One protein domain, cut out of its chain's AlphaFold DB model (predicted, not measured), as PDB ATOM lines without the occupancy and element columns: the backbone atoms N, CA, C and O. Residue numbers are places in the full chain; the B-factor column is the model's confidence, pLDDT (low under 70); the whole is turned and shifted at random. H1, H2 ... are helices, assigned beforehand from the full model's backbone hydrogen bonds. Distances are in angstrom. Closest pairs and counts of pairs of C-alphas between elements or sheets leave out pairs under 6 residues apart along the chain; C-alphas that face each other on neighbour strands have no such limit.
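This is residues 69 to 142 and 186 to 238 of the 329 residues of an uncharacterized protein of Rhizobium leguminosarum bv. trifolii (UniProt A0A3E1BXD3). Two lobes of helices sit next to each other: in one, the long helix H5 has the short helices H6 and H7 on one side of it, and in the other, the long helix H1 folds back into a hairpin with H2, with H3 and H4 gathered beyond them. The lobes meet through a few contacts, H1 with H7 and H2 with H6, while H1 and H5 run about perpendicular to each other. The printed part has 127 residues with seven named helices, H1 to H7 in chain order, and no named strand; its class is all helix. It is compact, with a radius of gyration of the C-alphas of 14.8 A and spans of 48 by 36 by 32 A.

Find C-alpha 186 at (10.974, 21.688, -35.665); from there H5, residues 186 to 210, runs 36.5 A to C-alpha 210 at (9.718, -14.033, -28.246). After it look for H6, residues 216 to 223, and H7, residues 227 to 234, 10.3 A and 10.4 A long. Then go back to C-alpha 72 at (-3.324, 9.778, -16.046), where H1, residues 72 to 91, begins its 28.7 A. H2 is residues 101 to 109, 12.5 A; H3 residues 114 to 120, 9.9 A; H4 residues 125 to 135, 15.4 A.

Start at H5, whose residues 196 to 200 alone touch H7, about perpendicular at 83 degrees; the closest C-alphas, of Arg 196 and His 233, are 5.8 A apart. H6 touches H7 at 75 degrees, about perpendicular, with C-alphas 220 and 227 closest at 6.1 A. H7 also touches H1, at residues 87 to 91 alone, with C-alphas 91 and 228 closest at 6.0 A. H1 and H5 are close but not clearly touching, with C-alphas 83 and 195 closest at 7.2 A. H1 and H2 form a helical hairpin, opposite ways at a shallow tilt of 31 degrees; C-alphas 77 and 106 are closest at 5.0 A. From Ile 101, H2 touches both H4, at Ala 135, 5.8 A, and H6, at Glu 222, 5.9 A, between closest C-alphas. H3 touches no helix but is near H1, H2 and H4. H4 and H5 are apart. In each of the seven helices every O i to N i+4 pair is within hydrogen-bond range.

Look for the cut after residue 142: residues 143 to 185 are not printed, and C-alphas 142 and 186 are 38.2 A apart. Of the links printed whole, H1 to H2 is short and the others are tight. The C-alphas farthest apart, of Arg 142 and Pro 238, are 48.5 A apart. The mean pLDDT of the printed part is 82.4, and residues 69 to 70, 141 to 142, 186 to 193 and 235 to 238 are under 70.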
ATOM      1  N   LEU A  69      -9.221  15.916 -16.743       49.91
ATOM      2  CA  LEU A  69      -7.906  16.413 -17.172       49.91
ATOM      3  C   LEU A  69      -6.754  15.998 -16.244       49.91
ATOM      4  O   LEU A  69      -5.602  15.987 -16.678       49.91
ATOM      5  N   SER A  70      -7.047  15.633 -14.994       56.44
ATOM      6  CA  SER A  70      -6.055  15.119 -14.036       56.44
ATOM      7  C   SER A  70      -5.862  13.602 -14.101       56.44
ATOM      8  O   SER A  70      -4.955  13.068 -13.458       56.44
ATOM      9  N   ASP A  71      -6.698  12.886 -14.856       78.31
ATOM     10  CA  ASP A  71      -6.620  11.434 -14.930       78.31
ATOM     11  C   ASP A  71      -5.480  11.000 -15.868       78.31
ATOM     12  O   ASP A  71      -5.489  11.239 -17.081       78.31
ATOM     13  N   ARG A  72      -4.469  10.329 -15.299       81.94
ATOM     14  CA  ARG A  72      -3.324   9.778 -16.046       81.94
ATOM     15  C   ARG A  72      -3.776   8.871 -17.195       81.94
ATOM     16  O   ARG A  72      -3.094   8.804 -18.219       81.94
ATOM     17  N   THR A  73      -4.909   8.185 -17.038       84.88
ATOM     18  CA  THR A  73      -5.469   7.303 -18.071       84.88
ATOM     19  C   THR A  73      -6.009   8.099 -19.259       84.88
ATOM     20  O   THR A  73      -5.714   7.764 -20.409       84.88
ATOM     21  N   PHE A  74      -6.694   9.215 -19.000       86.19
ATOM     22  CA  PHE A  74      -7.204  10.111 -20.033       86.19
ATOM     23  C   PHE A  74      -6.072  10.782 -20.814       86.19
ATOM     24  O   PHE A  74      -6.076  10.764 -22.046       86.19
ATOM     25  N   ILE A  75      -5.045  11.288 -20.121       86.31
ATOM     26  CA  ILE A  75      -3.860  11.880 -20.766       86.31
ATOM     27  C   ILE A  75      -3.201  10.870 -21.716       86.31
ATOM     28  O   ILE A  75      -2.851  11.213 -22.849       86.31
ATOM     29  N   ARG A  76      -3.062   9.610 -21.286       87.12
ATOM     30  CA  ARG A  76      -2.515   8.541 -22.126       87.12
ATOM     31  C   ARG A  76      -3.377   8.295 -23.366       87.12
ATOM     32  O   ARG A  76      -2.834   8.226 -24.468       87.12
ATOM     33  N   ALA A  77      -4.698   8.215 -23.212       89.56
ATOM     34  CA  ALA A  77      -5.617   8.029 -24.333       89.56
ATOM     35  C   ALA A  77      -5.518   9.176 -25.358       89.56
ATOM     36  O   ALA A  77      -5.456   8.929 -26.563       89.56
ATOM     37  N   VAL A  78      -5.416  10.428 -24.894       89.94
ATOM     38  CA  VAL A  78      -5.209  11.603 -25.759       89.94
ATOM     39  C   VAL A  78      -3.894  11.494 -26.535       89.94
ATOM     40  O   VAL A  78      -3.888  11.663 -27.755       89.94
ATOM     41  N   GLN A  79      -2.789  11.151 -25.867       89.31
ATOM     42  CA  GLN A  79      -1.482  10.991 -26.516       89.31
ATOM     43  C   GLN A  79      -1.483   9.886 -27.579       89.31
ATOM     44  O   GLN A  79      -0.841  10.017 -28.623       89.31
ATOM     45  N   GLU A  80      -2.193   8.784 -27.336       89.56
ATOM     46  CA  GLU A  80      -2.324   7.702 -28.311       89.56
ATOM     47  C   GLU A  80      -3.196   8.126 -29.511       89.56
ATOM     48  O   GLU A  80      -2.848   7.818 -30.656       89.56
ATOM     49  N   CYS A  81      -4.263   8.907 -29.294       91.88
ATOM     50  CA  CYS A  81      -5.059   9.510 -30.373       91.88
ATOM     51  C   CYS A  81      -4.223  10.452 -31.253       91.88
ATOM     52  O   CYS A  81      -4.344  10.441 -32.482       91.88
ATOM     53  N   GLU A  82      -3.364  11.272 -30.645       90.88
ATOM     54  CA  GLU A  82      -2.452  12.157 -31.373       90.88
ATOM     55  C   GLU A  82      -1.440  11.371 -32.203       90.88
ATOM     56  O   GLU A  82      -1.254  11.670 -33.385       90.88
ATOM     57  N   LEU A  83      -0.852  10.322 -31.623       89.62
ATOM     58  CA  LEU A  83       0.080   9.445 -32.326       89.62
ATOM     59  C   LEU A  83      -0.565   8.836 -33.579       89.62
ATOM     60  O   LEU A  83       0.041   8.826 -34.650       89.62
ATOM     61  N   TYR A  84      -1.814   8.380 -33.462       92.44
ATOM     62  CA  TYR A  84      -2.578   7.842 -34.585       92.44
ATOM     63  C   TYR A  84      -2.821   8.893 -35.683       92.44
ATOM     64  O   TYR A  84      -2.618   8.623 -36.870       92.44
ATOM     65  N   ARG A  85      -3.205  10.123 -35.305       89.62
ATOM     66  CA  ARG A  85      -3.382  11.237 -36.256       89.62
ATOM     67  C   ARG A  85      -2.084  11.551 -37.002       89.62
ATOM     68  O   ARG A  85      -2.114  11.841 -38.198       89.62
ATOM     69  N   GLU A  86      -0.953  11.521 -36.308       86.94
ATOM     70  CA  GLU A  86       0.354  11.781 -36.907       86.94
ATOM     71  C   GLU A  86       0.807  10.665 -37.844       86.94
ATOM     72  O   GLU A  86       1.332  10.958 -38.921       86.94
ATOM     73  N   ASP A  87       0.577   9.407 -37.471       84.94
ATOM     74  CA  ASP A  87       0.886   8.258 -38.319       84.94
ATOM     75  C   ASP A  87       0.087   8.306 -39.629       84.94
ATOM     76  O   ASP A  87       0.663   8.174 -40.710       84.94
ATOM     77  N   TRP A  88      -1.209   8.634 -39.560       87.06
ATOM     78  CA  TRP A  88      -2.035   8.830 -40.755       87.06
ATOM     79  C   TRP A  88      -1.507   9.956 -41.656       87.06
ATOM     80  O   TRP A  88      -1.319   9.750 -42.858       87.06
ATOM     81  N   LYS A  89      -1.186  11.124 -41.079       87.44
ATOM     82  CA  LYS A  89      -0.614  12.255 -41.831       87.44
ATOM     83  C   LYS A  89       0.714  11.892 -42.503       87.44
ATOM     84  O   LYS A  89       0.972  12.327 -43.621       87.44
ATOM     85  N   ARG A  90       1.562  11.092 -41.846       82.19
ATOM     86  CA  ARG A  90       2.874  10.671 -42.374       82.19
ATOM     87  C   ARG A  90       2.786   9.573 -43.420       82.19
ATOM     88  O   ARG A  90       3.609   9.545 -44.334       82.19
ATOM     89  N   ALA A  91       1.818   8.670 -43.295       80.88
ATOM     90  CA  ALA A  91       1.606   7.620 -44.280       80.88
ATOM     91  C   ALA A  91       1.308   8.213 -45.670       80.88
ATOM     92  O   ALA A  91       1.707   7.628 -46.683       80.88
ATOM     93  N   ASN A  92       0.685   9.400 -45.713       79.44
ATOM     94  CA  ASN A  92       0.228  10.066 -46.933       79.44
ATOM     95  C   ASN A  92      -0.588   9.101 -47.813       79.44
ATOM     96  O   ASN A  92      -0.367   8.971 -49.017       79.44
ATOM     97  N   THR A  93      -1.460   8.323 -47.165       76.94
ATOM     98  CA  THR A  93      -2.343   7.351 -47.807       76.94
ATOM     99  C   THR A  93      -3.769   7.879 -47.806       76.94
ATOM    100  O   THR A  93      -4.246   8.391 -46.795       76.94
ATOM    101  N   SER A  94      -4.481   7.689 -48.919       76.25
ATOM    102  CA  SER A  94      -5.916   7.993 -49.007       76.25
ATOM    103  C   SER A  94      -6.754   7.129 -48.059       76.25
ATOM    104  O   SER A  94      -7.819   7.541 -47.611       76.25
ATOM    105  N   LYS A  95      -6.259   5.932 -47.725       81.88
ATOM    106  CA  LYS A  95      -6.880   5.021 -46.762       81.88
ATOM    107  C   LYS A  95      -6.385   5.322 -45.349       81.88
ATOM    108  O   LYS A  95      -5.175   5.429 -45.128       81.88
ATOM    109  N   LEU A  96      -7.325   5.422 -44.410       81.88
ATOM    110  CA  LEU A  96      -7.046   5.546 -42.981       81.88
ATOM    111  C   LEU A  96      -6.337   4.281 -42.465       81.88
ATOM    112  O   LEU A  96      -6.738   3.172 -42.844       81.88
ATOM    113  N   PRO A  97      -5.293   4.420 -41.626       82.44
ATOM    114  CA  PRO A  97      -4.663   3.281 -40.981       82.44
ATOM    115  C   PRO A  97      -5.660   2.561 -40.073       82.44
ATOM    116  O   PRO A  97      -6.699   3.086 -39.680       82.44
ATOM    117  N   ARG A  98      -5.361   1.304 -39.759       88.44
ATOM    118  CA  ARG A  98      -6.196   0.522 -38.855       88.44
ATOM    119  C   ARG A  98      -6.040   1.079 -37.442       88.44
ATOM    120  O   ARG A  98      -4.919   1.269 -36.989       88.44
ATOM    121  N   LEU A  99      -7.150   1.281 -36.735       91.56
ATOM    122  CA  LEU A  99      -7.098   1.694 -35.332       91.56
ATOM    123  C   LEU A  99      -6.319   0.665 -34.477       91.56
ATOM    124  O   LEU A  99      -6.686  -0.519 -34.505       91.56
ATOM    125  N   PRO A 100      -5.272   1.093 -33.742       91.00
ATOM    126  CA  PRO A 100      -4.514   0.246 -32.823       91.00
ATOM    127  C   PRO A 100      -5.402  -0.355 -31.732       91.00
ATOM    128  O   PRO A 100      -6.244   0.343 -31.169       91.00
ATOM    129  N   ILE A 101      -5.177  -1.621 -31.374       92.06
ATOM    130  CA  ILE A 101      -5.884  -2.250 -30.246       92.06
ATOM    131  C   ILE A 101      -5.544  -1.553 -28.912       92.06
ATOM    132  O   ILE A 101      -6.481  -1.233 -28.179       92.06
ATOM    133  N   PRO A 102      -4.269  -1.214 -28.611       91.06
ATOM    134  CA  PRO A 102      -3.923  -0.505 -27.376       91.06
ATOM    135  C   PRO A 102      -4.662   0.827 -27.209       91.06
ATOM    136  O   PRO A 102      -5.156   1.109 -26.125       91.06
ATOM    137  N   LEU A 103      -4.835   1.579 -28.301       93.50
ATOM    138  CA  LEU A 103      -5.575   2.843 -28.308       93.50
ATOM    139  C   LEU A 103      -7.023   2.668 -27.840       93.50
ATOM    140  O   LEU A 103      -7.535   3.478 -27.072       93.50
ATOM    141  N   LEU A 104      -7.694   1.615 -28.309       94.25
ATOM    142  CA  LEU A 104      -9.083   1.343 -27.943       94.25
ATOM    143  C   LEU A 104      -9.208   0.956 -26.468       94.25
ATOM    144  O   LEU A 104     -10.149   1.391 -25.808       94.25
ATOM    145  N   HIS A 105      -8.246   0.197 -25.938       92.06
ATOM    146  CA  HIS A 105      -8.192  -0.093 -24.508       92.06
ATOM    147  C   HIS A 105      -7.928   1.167 -23.687       92.06
ATOM    148  O   HIS A 105      -8.670   1.410 -22.747       92.06
ATOM    149  N   SER A 106      -6.983   2.019 -24.087       92.38
ATOM    150  CA  SER A 106      -6.729   3.292 -23.404       92.38
ATOM    151  C   SER A 106      -7.967   4.193 -23.376       92.38
ATOM    152  O   SER A 106      -8.257   4.796 -22.348       92.38
ATOM    153  N   LEU A 107      -8.739   4.257 -24.469       93.00
ATOM    154  CA  LEU A 107     -10.001   5.009 -24.516       93.00
ATOM    155  C   LEU A 107     -11.063   4.434 -23.572       93.00
ATOM    156  O   LEU A 107     -11.752   5.194 -22.894       93.00
ATOM    157  N   ARG A 108     -11.181   3.103 -23.509       93.25
ATOM    158  CA  ARG A 108     -12.089   2.419 -22.580       93.25
ATOM    159  C   ARG A 108     -11.679   2.647 -21.130       93.25
ATOM    160  O   ARG A 108     -12.526   2.967 -20.304       93.25
ATOM    161  N   ASP A 109     -10.398   2.480 -20.829       89.69
ATOM    162  CA  ASP A 109      -9.857   2.589 -19.475       89.69
ATOM    163  C   ASP A 109      -9.968   4.037 -18.964       89.69
ATOM    164  O   ASP A 109     -10.255   4.255 -17.791       89.69
ATOM    165  N   ALA A 110      -9.862   5.020 -19.868       89.56
ATOM    166  CA  ALA A 110     -10.155   6.429 -19.609       89.56
ATOM    167  C   ALA A 110     -11.662   6.763 -19.533       89.56
ATOM    168  O   ALA A 110     -12.027   7.920 -19.339       89.56
ATOM    169  N   GLY A 111     -12.558   5.788 -19.723       89.75
ATOM    170  CA  GLY A 111     -14.010   5.984 -19.659       89.75
ATOM    171  C   GLY A 111     -14.589   6.856 -20.778       89.75
ATOM    172  O   GLY A 111     -15.670   7.423 -20.606       89.75
ATOM    173  N   VAL A 112     -13.893   6.982 -21.913       91.56
ATOM    174  CA  VAL A 112     -14.290   7.862 -23.019       91.56
ATOM    175  C   VAL A 112     -15.492   7.280 -23.762       91.56
ATOM    176  O   VAL A 112     -15.450   6.164 -24.280       91.56
ATOM    177  N   ALA A 113     -16.561   8.073 -23.868       92.88
ATOM    178  CA  ALA A 113     -17.751   7.709 -24.631       92.88
ATOM    179  C   ALA A 113     -17.467   7.569 -26.134       92.88
ATOM    180  O   ALA A 113     -16.641   8.296 -26.690       92.88
ATOM    181  N   PHE A 114     -18.226   6.707 -26.814       93.44
ATOM    182  CA  PHE A 114     -18.119   6.502 -28.262       93.44
ATOM    183  C   PHE A 114     -18.173   7.811 -29.077       93.44
ATOM    184  O   PHE A 114     -17.308   8.048 -29.923       93.44
ATOM    185  N   ASP A 115     -19.129   8.698 -28.786       91.38
ATOM    186  CA  ASP A 115     -19.274   9.978 -29.497       91.38
ATOM    187  C   ASP A 115     -18.078  10.906 -29.257       91.38
ATOM    188  O   ASP A 115     -17.589  11.575 -30.169       91.38
ATOM    189  N   ARG A 116     -17.535  10.895 -28.035       92.44
ATOM    190  CA  ARG A 116     -16.335  11.660 -27.702       92.44
ATOM    191  C   ARG A 116     -15.116  11.104 -28.435       92.44
ATOM    192  O   ARG A 116     -14.366  11.883 -29.023       92.44
ATOM    193  N   ALA A 117     -14.957   9.784 -28.490       93.12
ATOM    194  CA  ALA A 117     -13.889   9.135 -29.245       93.12
ATOM    195  C   ALA A 117     -13.937   9.488 -30.745       93.12
ATOM    196  O   ALA A 117     -12.885   9.704 -31.348       93.12
ATOM    197  N   LEU A 118     -15.132   9.648 -31.334       92.75
ATOM    198  CA  LEU A 118     -15.277  10.122 -32.718       92.75
ATOM    199  C   LEU A 118     -14.771  11.549 -32.929       92.75
ATOM    200  O   LEU A 118     -14.187  11.838 -33.966       92.75
ATOM    201  N   THR A 119     -14.925  12.440 -31.949       92.06
ATOM    202  CA  THR A 119     -14.333  13.788 -32.042       92.06
ATOM    203  C   THR A 119     -12.806  13.769 -31.884       92.06
ATOM    204  O   THR A 119     -12.092  14.619 -32.422       92.06
ATOM    205  N   MET A 120     -12.273  12.769 -31.174       92.12
ATOM    206  CA  MET A 120     -10.838  12.611 -30.925       92.12
ATOM    207  C   MET A 120     -10.101  11.900 -32.066       92.12
ATOM    208  O   MET A 120      -8.899  12.105 -32.235       92.12
ATOM    209  N   LEU A 121     -10.783  11.131 -32.911       92.94
ATOM    210  CA  LEU A 121     -10.155  10.351 -33.976       92.94
ATOM    211  C   LEU A 121     -10.695  10.747 -35.356       92.94
ATOM    212  O   LEU A 121     -11.902  10.865 -35.522       92.94
ATOM    213  N   PRO A 122      -9.841  10.903 -36.383       90.00
ATOM    214  CA  PRO A 122     -10.281  11.215 -37.742       90.00
ATOM    215  C   PRO A 122     -10.812   9.953 -38.446       90.00
ATOM    216  O   PRO A 122     -10.275   9.528 -39.463       90.00
ATOM    217  N   VAL A 123     -11.816   9.288 -37.874       92.25
ATOM    218  CA  VAL A 123     -12.371   8.023 -38.380       92.25
ATOM    219  C   VAL A 123     -13.884   8.106 -38.505       92.25
ATOM    220  O   VAL A 123     -14.547   8.820 -37.759       92.25
ATOM    221  N   SER A 124     -14.449   7.342 -39.441       93.44
ATOM    222  CA  SER A 124     -15.901   7.236 -39.548       93.44
ATOM    223  C   SER A 124     -16.492   6.449 -38.364       93.44
ATOM    224  O   SER A 124     -15.829   5.554 -37.821       93.44
ATOM    225  N   PRO A 125     -17.771   6.684 -38.014       92.81
ATOM    226  CA  PRO A 125     -18.482   5.898 -37.004       92.81
ATOM    227  C   PRO A 125     -18.450   4.392 -37.278       92.81
ATOM    228  O   PRO A 125     -18.230   3.588 -36.375       92.81
ATOM    229  N   THR A 126     -18.608   4.000 -38.543       92.12
ATOM    230  CA  THR A 126     -18.556   2.597 -38.974       92.12
ATOM    231  C   THR A 126     -17.179   1.978 -38.749       92.12
ATOM    232  O   THR A 126     -17.083   0.848 -38.268       92.12
ATOM    233  N   HIS A 127     -16.106   2.724 -39.028       92.81
ATOM    234  CA  HIS A 127     -14.740   2.255 -38.823       92.81
ATOM    235  C   HIS A 127     -14.421   2.070 -37.335       92.81
ATOM    236  O   HIS A 127     -13.837   1.051 -36.962       92.81
ATOM    237  N   LEU A 128     -14.851   3.012 -36.487       94.44
ATOM    238  CA  LEU A 128     -14.664   2.919 -35.040       94.44
ATOM    239  C   LEU A 128     -15.434   1.731 -34.449       94.44
ATOM    240  O   LEU A 128     -14.844   0.956 -33.700       94.44
ATOM    241  N   ARG A 129     -16.700   1.512 -34.841       92.56
ATOM    242  CA  ARG A 129     -17.484   0.338 -34.401       92.56
ATOM    243  C   ARG A 129     -16.817  -0.972 -34.798       92.56
ATOM    244  O   ARG A 129     -16.624  -1.842 -33.956       92.56
ATOM    245  N   ALA A 130     -16.404  -1.097 -36.060       91.44
ATOM    246  CA  ALA A 130     -15.703  -2.287 -36.530       91.44
ATOM    247  C   ALA A 130     -14.389  -2.514 -35.767       91.44
ATOM    248  O   ALA A 130     -14.006  -3.654 -35.522       91.44
ATOM    249  N   ALA A 131     -13.682  -1.448 -35.385       92.88
ATOM    250  CA  ALA A 131     -12.467  -1.553 -34.588       92.88
ATOM    251  C   ALA A 131     -12.735  -1.989 -33.143       92.88
ATOM    252  O   ALA A 131     -12.045  -2.883 -32.661       92.88
ATOM    253  N   CYS A 132     -13.768  -1.433 -32.510       93.56
ATOM    254  CA  CYS A 132     -14.221  -1.813 -31.173       93.56
ATOM    255  C   CYS A 132     -14.602  -3.301 -31.111       93.56
ATOM    256  O   CYS A 132     -14.102  -4.019 -30.251       93.56
ATOM    257  N   ILE A 133     -15.373  -3.792 -32.092       91.38
ATOM    258  CA  ILE A 133     -15.743  -5.214 -32.205       91.38
ATOM    259  C   ILE A 133     -14.496  -6.098 -32.316       91.38
ATOM    260  O   ILE A 133     -14.371  -7.086 -31.600       91.38
ATOM    261  N   ARG A 134     -13.532  -5.728 -33.171       90.12
ATOM    262  CA  ARG A 134     -12.279  -6.490 -33.328       90.12
ATOM    263  C   ARG A 134     -11.431  -6.528 -32.058       90.12
ATOM    264  O   ARG A 134     -10.674  -7.476 -31.890       90.12
ATOM    265  N   ALA A 135     -11.499  -5.486 -31.235       90.19
ATOM    266  CA  ALA A 135     -10.758  -5.390 -29.982       90.19
ATOM    267  C   ALA A 135     -11.529  -5.966 -28.780       90.19
ATOM    268  O   ALA A 135     -10.969  -6.031 -27.692       90.19
ATOM    269  N   GLY A 136     -12.801  -6.354 -28.945       92.19
ATOM    270  CA  GLY A 136     -13.659  -6.747 -27.822       92.19
ATOM    271  C   GLY A 136     -13.878  -5.610 -26.816       92.19
ATOM    272  O   GLY A 136     -14.024  -5.855 -25.622       92.19
ATOM    273  N   VAL A 137     -13.842  -4.358 -27.283       92.25
ATOM    274  CA  VAL A 137     -13.970  -3.159 -26.447       92.25
ATOM    275  C   VAL A 137     -15.336  -2.528 -26.670       92.25
ATOM    276  O   VAL A 137     -15.745  -2.315 -27.809       92.25
ATOM    277  N   VAL A 138     -16.014  -2.175 -25.580       93.00
ATOM    278  CA  VAL A 138     -17.236  -1.371 -25.610       93.00
ATOM    279  C   VAL A 138     -16.912   0.005 -25.032       93.00
ATOM    280  O   VAL A 138     -16.437   0.108 -23.904       93.00
ATOM    281  N   LEU A 139     -17.122   1.056 -25.829       89.69
ATOM    282  CA  LEU A 139     -16.939   2.455 -25.422       89.69
ATOM    283  C   LEU A 139     -18.255   3.013 -24.874       89.69
ATOM    284  O   LEU A 139     -18.822   3.974 -25.404       89.69
ATOM    285  N   ASP A 140     -18.748   2.372 -23.821       78.12
ATOM    286  CA  ASP A 140     -19.819   2.924 -23.010       78.12
ATOM    287  C   ASP A 140     -19.151   3.961 -22.124       78.12
ATOM    288  O   ASP A 140     -18.469   3.619 -21.158       78.12
ATOM    289  N   GLY A 141     -19.265   5.239 -22.497       67.81
ATOM    290  CA  GLY A 141     -18.803   6.309 -21.618       67.81
ATOM    291  C   GLY A 141     -19.358   6.044 -20.228       67.81
ATOM    292  O   GLY A 141     -20.512   5.606 -20.126       67.81
ATOM    293  N   ARG A 142     -18.548   6.244 -19.174       52.31
ATOM    294  CA  ARG A 142     -19.045   6.174 -17.787       52.31
ATOM    295  C   ARG A 142     -20.409   6.842 -17.788       52.31
ATOM    296  O   ARG A 142     -20.484   7.988 -18.223       52.31
ATOM    297  N   ALA A 186      10.355  22.194 -36.889       47.47
ATOM    298  CA  ALA A 186      10.974  21.688 -35.665       47.47
ATOM    299  C   ALA A 186      10.020  20.769 -34.882       47.47
ATOM    300  O   ALA A 186      10.414  19.674 -34.463       47.47
ATOM    301  N   GLY A 187       8.741  21.147 -34.781       49.91
ATOM    302  CA  GLY A 187       7.684  20.313 -34.210       49.91
ATOM    303  C   GLY A 187       7.521  18.989 -34.961       49.91
ATOM    304  O   GLY A 187       7.547  17.921 -34.344       49.91
ATOM    305  N   LYS A 188       7.451  19.022 -36.301       54.06
ATOM    306  CA  LYS A 188       7.379  17.817 -37.153       54.06
ATOM    307  C   LYS A 188       8.602  16.906 -36.988       54.06
ATOM    308  O   LYS A 188       8.454  15.680 -36.986       54.06
ATOM    309  N   ARG A 189       9.807  17.466 -36.828       55.78
ATOM    310  CA  ARG A 189      11.039  16.688 -36.592       55.78
ATOM    311  C   ARG A 189      11.035  16.008 -35.222       55.78
ATOM    312  O   ARG A 189      11.338  14.818 -35.155       55.78
ATOM    313  N   ARG A 190      10.644  16.714 -34.154       57.09
ATOM    314  CA  ARG A 190      10.540  16.138 -32.797       57.09
ATOM    315  C   ARG A 190       9.491  15.023 -32.736       57.09
ATOM    316  O   ARG A 190       9.803  13.917 -32.309       57.09
ATOM    317  N   ARG A 191       8.304  15.258 -33.295       58.16
ATOM    318  CA  ARG A 191       7.207  14.276 -33.383       58.16
ATOM    319  C   ARG A 191       7.602  13.006 -34.150       58.16
ATOM    320  O   ARG A 191       7.330  11.888 -33.722       58.16
ATOM    321  N   GLY A 192       8.354  13.149 -35.242       60.53
ATOM    322  CA  GLY A 192       8.831  12.006 -36.033       60.53
ATOM    323  C   GLY A 192       9.844  11.123 -35.318       60.53
ATOM    324  O   GLY A 192       9.826   9.907 -35.509       60.53
ATOM    325  N   LYS A 193      10.694  11.718 -34.472       65.88
ATOM    326  CA  LYS A 193      11.605  10.960 -33.608       65.88
ATOM    327  C   LYS A 193      10.821  10.119 -32.602       65.88
ATOM    328  O   LYS A 193      11.074   8.922 -32.524       65.88
ATOM    329  N   THR A 194       9.791  10.691 -31.970       74.81
ATOM    330  CA  THR A 194       8.966   9.956 -30.993       74.81
ATOM    331  C   THR A 194       8.220   8.770 -31.607       74.81
ATOM    332  O   THR A 194       8.172   7.700 -31.005       74.81
ATOM    333  N   LEU A 195       7.694   8.904 -32.831       77.50
ATOM    334  CA  LEU A 195       7.022   7.797 -33.519       77.50
ATOM    335  C   LEU A 195       8.009   6.681 -33.896       77.50
ATOM    336  O   LEU A 195       7.731   5.506 -33.663       77.50
ATOM    337  N   ARG A 196       9.188   7.038 -34.425       80.94
ATOM    338  CA  ARG A 196      10.264   6.083 -34.747       80.94
ATOM    339  C   ARG A 196      10.742   5.337 -33.501       80.94
ATOM    340  O   ARG A 196      10.931   4.126 -33.556       80.94
ATOM    341  N   GLU A 197      10.942   6.050 -32.397       82.31
ATOM    342  CA  GLU A 197      11.364   5.475 -31.118       82.31
ATOM    343  C   GLU A 197      10.302   4.531 -30.553       82.31
ATOM    344  O   GLU A 197      10.648   3.414 -30.185       82.31
ATOM    345  N   LYS A 198       9.014   4.902 -30.588       82.94
ATOM    346  CA  LYS A 198       7.923   4.010 -30.160       82.94
ATOM    347  C   LYS A 198       7.834   2.739 -31.006       82.94
ATOM    348  O   LYS A 198       7.758   1.651 -30.445       82.94
ATOM    349  N   ILE A 199       7.886   2.852 -32.339       83.62
ATOM    350  CA  ILE A 199       7.842   1.681 -33.236       83.62
ATOM    351  C   ILE A 199       9.025   0.741 -32.950       83.62
ATOM    352  O   ILE A 199       8.846  -0.475 -32.918       83.62
ATOM    353  N   ARG A 200      10.223   1.287 -32.705       84.94
ATOM    354  CA  ARG A 200      11.404   0.491 -32.343       84.94
ATOM    355  C   ARG A 200      11.311  -0.133 -30.963       84.94
ATOM    356  O   ARG A 200      11.679  -1.290 -30.833       84.94
ATOM    357  N   ALA A 201      10.848   0.615 -29.966       84.31
ATOM    358  CA  ALA A 201      10.703   0.119 -28.603       84.31
ATOM    359  C   ALA A 201       9.750  -1.080 -28.569       84.31
ATOM    360  O   ALA A 201      10.102  -2.111 -28.017       84.31
ATOM    361  N   ILE A 202       8.609  -0.988 -29.260       83.25
ATOM    362  CA  ILE A 202       7.653  -2.098 -29.384       83.25
ATOM    363  C   ILE A 202       8.271  -3.275 -30.147       83.25
ATOM    364  O   ILE A 202       8.132  -4.425 -29.741       83.25
ATOM    365  N   ALA A 203       8.975  -3.008 -31.252       83.69
ATOM    366  CA  ALA A 203       9.632  -4.068 -32.009       83.69
ATOM    367  C   ALA A 203      10.714  -4.793 -31.191       83.69
ATOM    368  O   ALA A 203      10.873  -6.004 -31.339       83.69
ATOM    369  N   GLN A 204      11.429  -4.060 -30.334       83.06
ATOM    370  CA  GLN A 204      12.433  -4.601 -29.426       83.06
ATOM    371  C   GLN A 204      11.787  -5.374 -28.273       83.06
ATOM    372  O   GLN A 204      12.180  -6.502 -28.031       83.06
ATOM    373  N   GLU A 205      10.739  -4.841 -27.641       83.31
ATOM    374  CA  GLU A 205       9.992  -5.519 -26.571       83.31
ATOM    375  C   GLU A 205       9.448  -6.882 -27.030       83.31
ATOM    376  O   GLU A 205       9.531  -7.866 -26.297       83.31
ATOM    377  N   ILE A 206       8.924  -6.964 -28.258       81.75
ATOM    378  CA  ILE A 206       8.459  -8.237 -28.826       81.75
ATOM    379  C   ILE A 206       9.641  -9.172 -29.107       81.75
ATOM    380  O   ILE A 206       9.558 -10.361 -28.806       81.75
ATOM    381  N   ALA A 207      10.750  -8.643 -29.637       84.06
ATOM    382  CA  ALA A 207      11.953  -9.434 -29.882       84.06
ATOM    383  C   ALA A 207      12.566  -9.992 -28.591       84.06
ATOM    384  O   ALA A 207      13.004 -11.137 -28.586       84.06
ATOM    385  N   ASP A 208      12.547  -9.225 -27.504       81.81
ATOM    386  CA  ASP A 208      13.056  -9.647 -26.200       81.81
ATOM    387  C   ASP A 208      12.141 -10.707 -25.559       81.81
ATOM    388  O   ASP A 208      12.627 -11.625 -24.902       81.81
ATOM    389  N   ARG A 209      10.819 -10.629 -25.779       79.00
ATOM    390  CA  ARG A 209       9.851 -11.619 -25.268       79.00
ATOM    391  C   ARG A 209       9.837 -12.932 -26.043       79.00
ATOM    392  O   ARG A 209       9.684 -13.988 -25.440       79.00
ATOM    393  N   GLU A 210       9.932 -12.872 -27.368       83.81
ATOM    394  CA  GLU A 210       9.718 -14.033 -28.246       83.81
ATOM    395  C   GLU A 210      11.008 -14.542 -28.902       83.81
ATOM    396  O   GLU A 210      10.997 -15.547 -29.611       83.81
ATOM    397  N   GLY A 211      12.126 -13.839 -28.711       76.56
ATOM    398  CA  GLY A 211      13.411 -14.144 -29.342       76.56
ATOM    399  C   GLY A 211      13.466 -13.840 -30.844       76.56
ATOM    400  O   GLY A 211      14.483 -14.107 -31.485       76.56
ATOM    401  N   GLN A 212      12.399 -13.292 -31.438       78.25
ATOM    402  CA  GLN A 212      12.312 -12.994 -32.869       78.25
ATOM    403  C   GLN A 212      11.717 -11.612 -33.124       78.25
ATOM    404  O   GLN A 212      10.775 -11.178 -32.464       78.25
ATOM    405  N   ARG A 213      12.238 -10.909 -34.138       77.25
ATOM    406  CA  ARG A 213      11.683  -9.607 -34.528       77.25
ATOM    407  C   ARG A 213      10.257  -9.773 -35.074       77.25
ATOM    408  O   ARG A 213      10.045 -10.625 -35.938       77.25
ATOM    409  N   PRO A 214       9.297  -8.927 -34.657       81.44
ATOM    410  CA  PRO A 214       7.932  -9.010 -35.155       81.44
ATOM    411  C   PRO A 214       7.867  -8.711 -36.651       81.44
ATOM    412  O   PRO A 214       8.540  -7.815 -37.167       81.44
ATOM    413  N   THR A 215       6.994  -9.429 -37.355       83.19
ATOM    414  CA  THR A 215       6.717  -9.140 -38.764       83.19
ATOM    415  C   THR A 215       6.020  -7.784 -38.912       83.19
ATOM    416  O   THR A 215       5.242  -7.356 -38.056       83.19
ATOM    417  N   TYR A 216       6.230  -7.114 -40.050       83.75
ATOM    418  CA  TYR A 216       5.554  -5.841 -40.344       83.75
ATOM    419  C   TYR A 216       4.025  -5.972 -40.331       83.75
ATOM    420  O   TYR A 216       3.320  -5.055 -39.915       83.75
ATOM    421  N   ILE A 217       3.513  -7.136 -40.744       79.38
ATOM    422  CA  ILE A 217       2.080  -7.452 -40.729       79.38
ATOM    423  C   ILE A 217       1.546  -7.450 -39.298       79.38
ATOM    424  O   ILE A 217       0.476  -6.895 -39.048       79.38
ATOM    425  N   ARG A 218       2.294  -8.026 -38.355       80.81
ATOM    426  CA  ARG A 218       1.895  -8.077 -36.952       80.81
ATOM    427  C   ARG A 218       1.851  -6.689 -36.325       80.81
ATOM    428  O   ARG A 218       0.831  -6.321 -35.749       80.81
ATOM    429  N   LEU A 219       2.890  -5.883 -36.537       83.50
ATOM    430  CA  LEU A 219       2.927  -4.495 -36.060       83.50
ATOM    431  C   LEU A 219       1.762  -3.666 -36.612       83.50
ATOM    432  O   LEU A 219       1.132  -2.909 -35.879       83.50
ATOM    433  N   HIS A 220       1.416  -3.856 -37.886       82.62
ATOM    434  CA  HIS A 220       0.252  -3.205 -38.478       82.62
ATOM    435  C   HIS A 220      -1.074  -3.700 -37.879       82.62
ATOM    436  O   HIS A 220      -1.996  -2.914 -37.659       82.62
ATOM    437  N   ARG A 221      -1.202  -5.007 -37.626       78.81
ATOM    438  CA  ARG A 221      -2.453  -5.624 -37.169       78.81
ATOM    439  C   ARG A 221      -2.760  -5.332 -35.702       78.81
ATOM    440  O   ARG A 221      -3.915  -5.046 -35.390       78.81
ATOM    441  N   GLU A 222      -1.759  -5.447 -34.838       81.12
ATOM    442  CA  GLU A 222      -1.902  -5.331 -33.381       81.12
ATOM    443  C   GLU A 222      -1.782  -3.874 -32.929       81.12
ATOM    444  O   GLU A 222      -2.640  -3.364 -32.205       81.12
ATOM    445  N   TYR A 223      -0.770  -3.170 -33.436       81.44
ATOM    446  CA  TYR A 223      -0.440  -1.809 -33.015       81.44
ATOM    447  C   TYR A 223      -0.922  -0.735 -33.991       81.44
ATOM    448  O   TYR A 223      -0.723   0.446 -33.734       81.44
ATOM    449  N   GLY A 224      -1.561  -1.110 -35.104       80.38
ATOM    450  CA  GLY A 224      -2.239  -0.180 -36.014       80.38
ATOM    451  C   GLY A 224      -1.330   0.752 -36.822       80.38
ATOM    452  O   GLY A 224      -1.838   1.536 -37.621       80.38
ATOM    453  N   PHE A 225      -0.004   0.663 -36.674       85.31
ATOM    454  CA  PHE A 225       0.933   1.503 -37.424       85.31
ATOM    455  C   PHE A 225       0.788   1.284 -38.932       85.31
ATOM    456  O   PHE A 225       0.664   0.150 -39.403       85.31
ATOM    457  N   ALA A 226       0.826   2.353 -39.722       83.69
ATOM    458  CA  ALA A 226       0.730   2.261 -41.167       83.69
ATOM    459  C   ALA A 226       1.891   1.444 -41.759       83.69
ATOM    460  O   ALA A 226       3.060   1.596 -41.412       83.69
ATOM    461  N   MET A 227       1.594   0.594 -42.744       82.44
ATOM    462  CA  MET A 227       2.604  -0.301 -43.321       82.44
ATOM    463  C   MET A 227       3.809   0.458 -43.905       82.44
ATOM    464  O   MET A 227       4.946  -0.005 -43.836       82.44
ATOM    465  N   LYS A 228       3.565   1.647 -44.467       82.00
ATOM    466  CA  LYS A 228       4.608   2.518 -45.018       82.00
ATOM    467  C   LYS A 228       5.488   3.127 -43.922       82.00
ATOM    468  O   LYS A 228       6.696   3.211 -44.113       82.00
ATOM    469  N   THR A 229       4.916   3.516 -42.781       81.62
ATOM    470  CA  THR A 229       5.681   4.086 -41.659       81.62
ATOM    471  C   THR A 229       6.506   3.010 -40.962       81.62
ATOM    472  O   THR A 229       7.690   3.236 -40.718       81.62
ATOM    473  N   ILE A 230       5.952   1.807 -40.776       83.38
ATOM    474  CA  ILE A 230       6.700   0.630 -40.305       83.38
ATOM    475  C   ILE A 230       7.899   0.361 -41.222       83.38
ATOM    476  O   ILE A 230       9.028   0.296 -40.742       83.38
ATOM    477  N   ARG A 231       7.683   0.255 -42.544       83.38
ATOM    478  CA  ARG A 231       8.779   0.025 -43.498       83.38
ATOM    479  C   ARG A 231       9.823   1.132 -43.429       83.38
ATOM    480  O   ARG A 231      10.993   0.824 -43.298       83.38
ATOM    481  N   ASN A 232       9.435   2.401 -43.438       83.06
ATOM    482  CA  ASN A 232      10.404   3.499 -43.421       83.06
ATOM    483  C   ASN A 232      11.234   3.561 -42.126       83.06
ATOM    484  O   ASN A 232      12.381   3.994 -42.157       83.06
ATOM    485  N   HIS A 233      10.668   3.155 -40.987       78.75
ATOM    486  CA  HIS A 233      11.334   3.258 -39.686       78.75
ATOM    487  C   HIS A 233      12.050   1.975 -39.238       78.75
ATOM    488  O   HIS A 233      12.949   2.063 -38.396       78.75
ATOM    489  N   LEU A 234      11.693   0.816 -39.809       74.81
ATOM    490  CA  LEU A 234      12.323  -0.483 -39.539       74.81
ATOM    491  C   LEU A 234      13.188  -1.022 -40.689       74.81
ATOM    492  O   LEU A 234      14.069  -1.831 -40.416       74.81
ATOM    493  N   ALA A 235      13.003  -0.579 -41.942       64.19
ATOM    494  CA  ALA A 235      13.859  -0.993 -43.069       64.19
ATOM    495  C   ALA A 235      15.301  -0.473 -42.948       64.19
ATOM    496  O   ALA A 235      16.184  -0.891 -43.692       64.19
ATOM    497  N   GLU A 236      15.564   0.398 -41.977       51.25
ATOM    498  CA  GLU A 236      16.900   0.845 -41.612       51.25
ATOM    499  C   GLU A 236      17.612  -0.207 -40.733       51.25
ATOM    500  O   GLU A 236      17.923   0.033 -39.568       51.25
ATOM    501  N   ALA A 237      17.849  -1.397 -41.297       38.44
ATOM    502  CA  ALA A 237      18.960  -2.270 -40.919       38.44
ATOM    503  C   ALA A 237      19.260  -3.297 -42.028       38.44
ATOM    504  O   ALA A 237      18.473  -4.214 -42.260       38.44
ATOM    505  N   PRO A 238      20.486  -3.262 -42.566       50.53
ATOM    506  CA  PRO A 238      21.308  -4.455 -42.550       50.53
ATOM    507  C   PRO A 238      22.515  -4.167 -41.665       50.53
ATOM    508  O   PRO A 238      23.545  -3.673 -42.113       50.53
TER     509      PRO A 238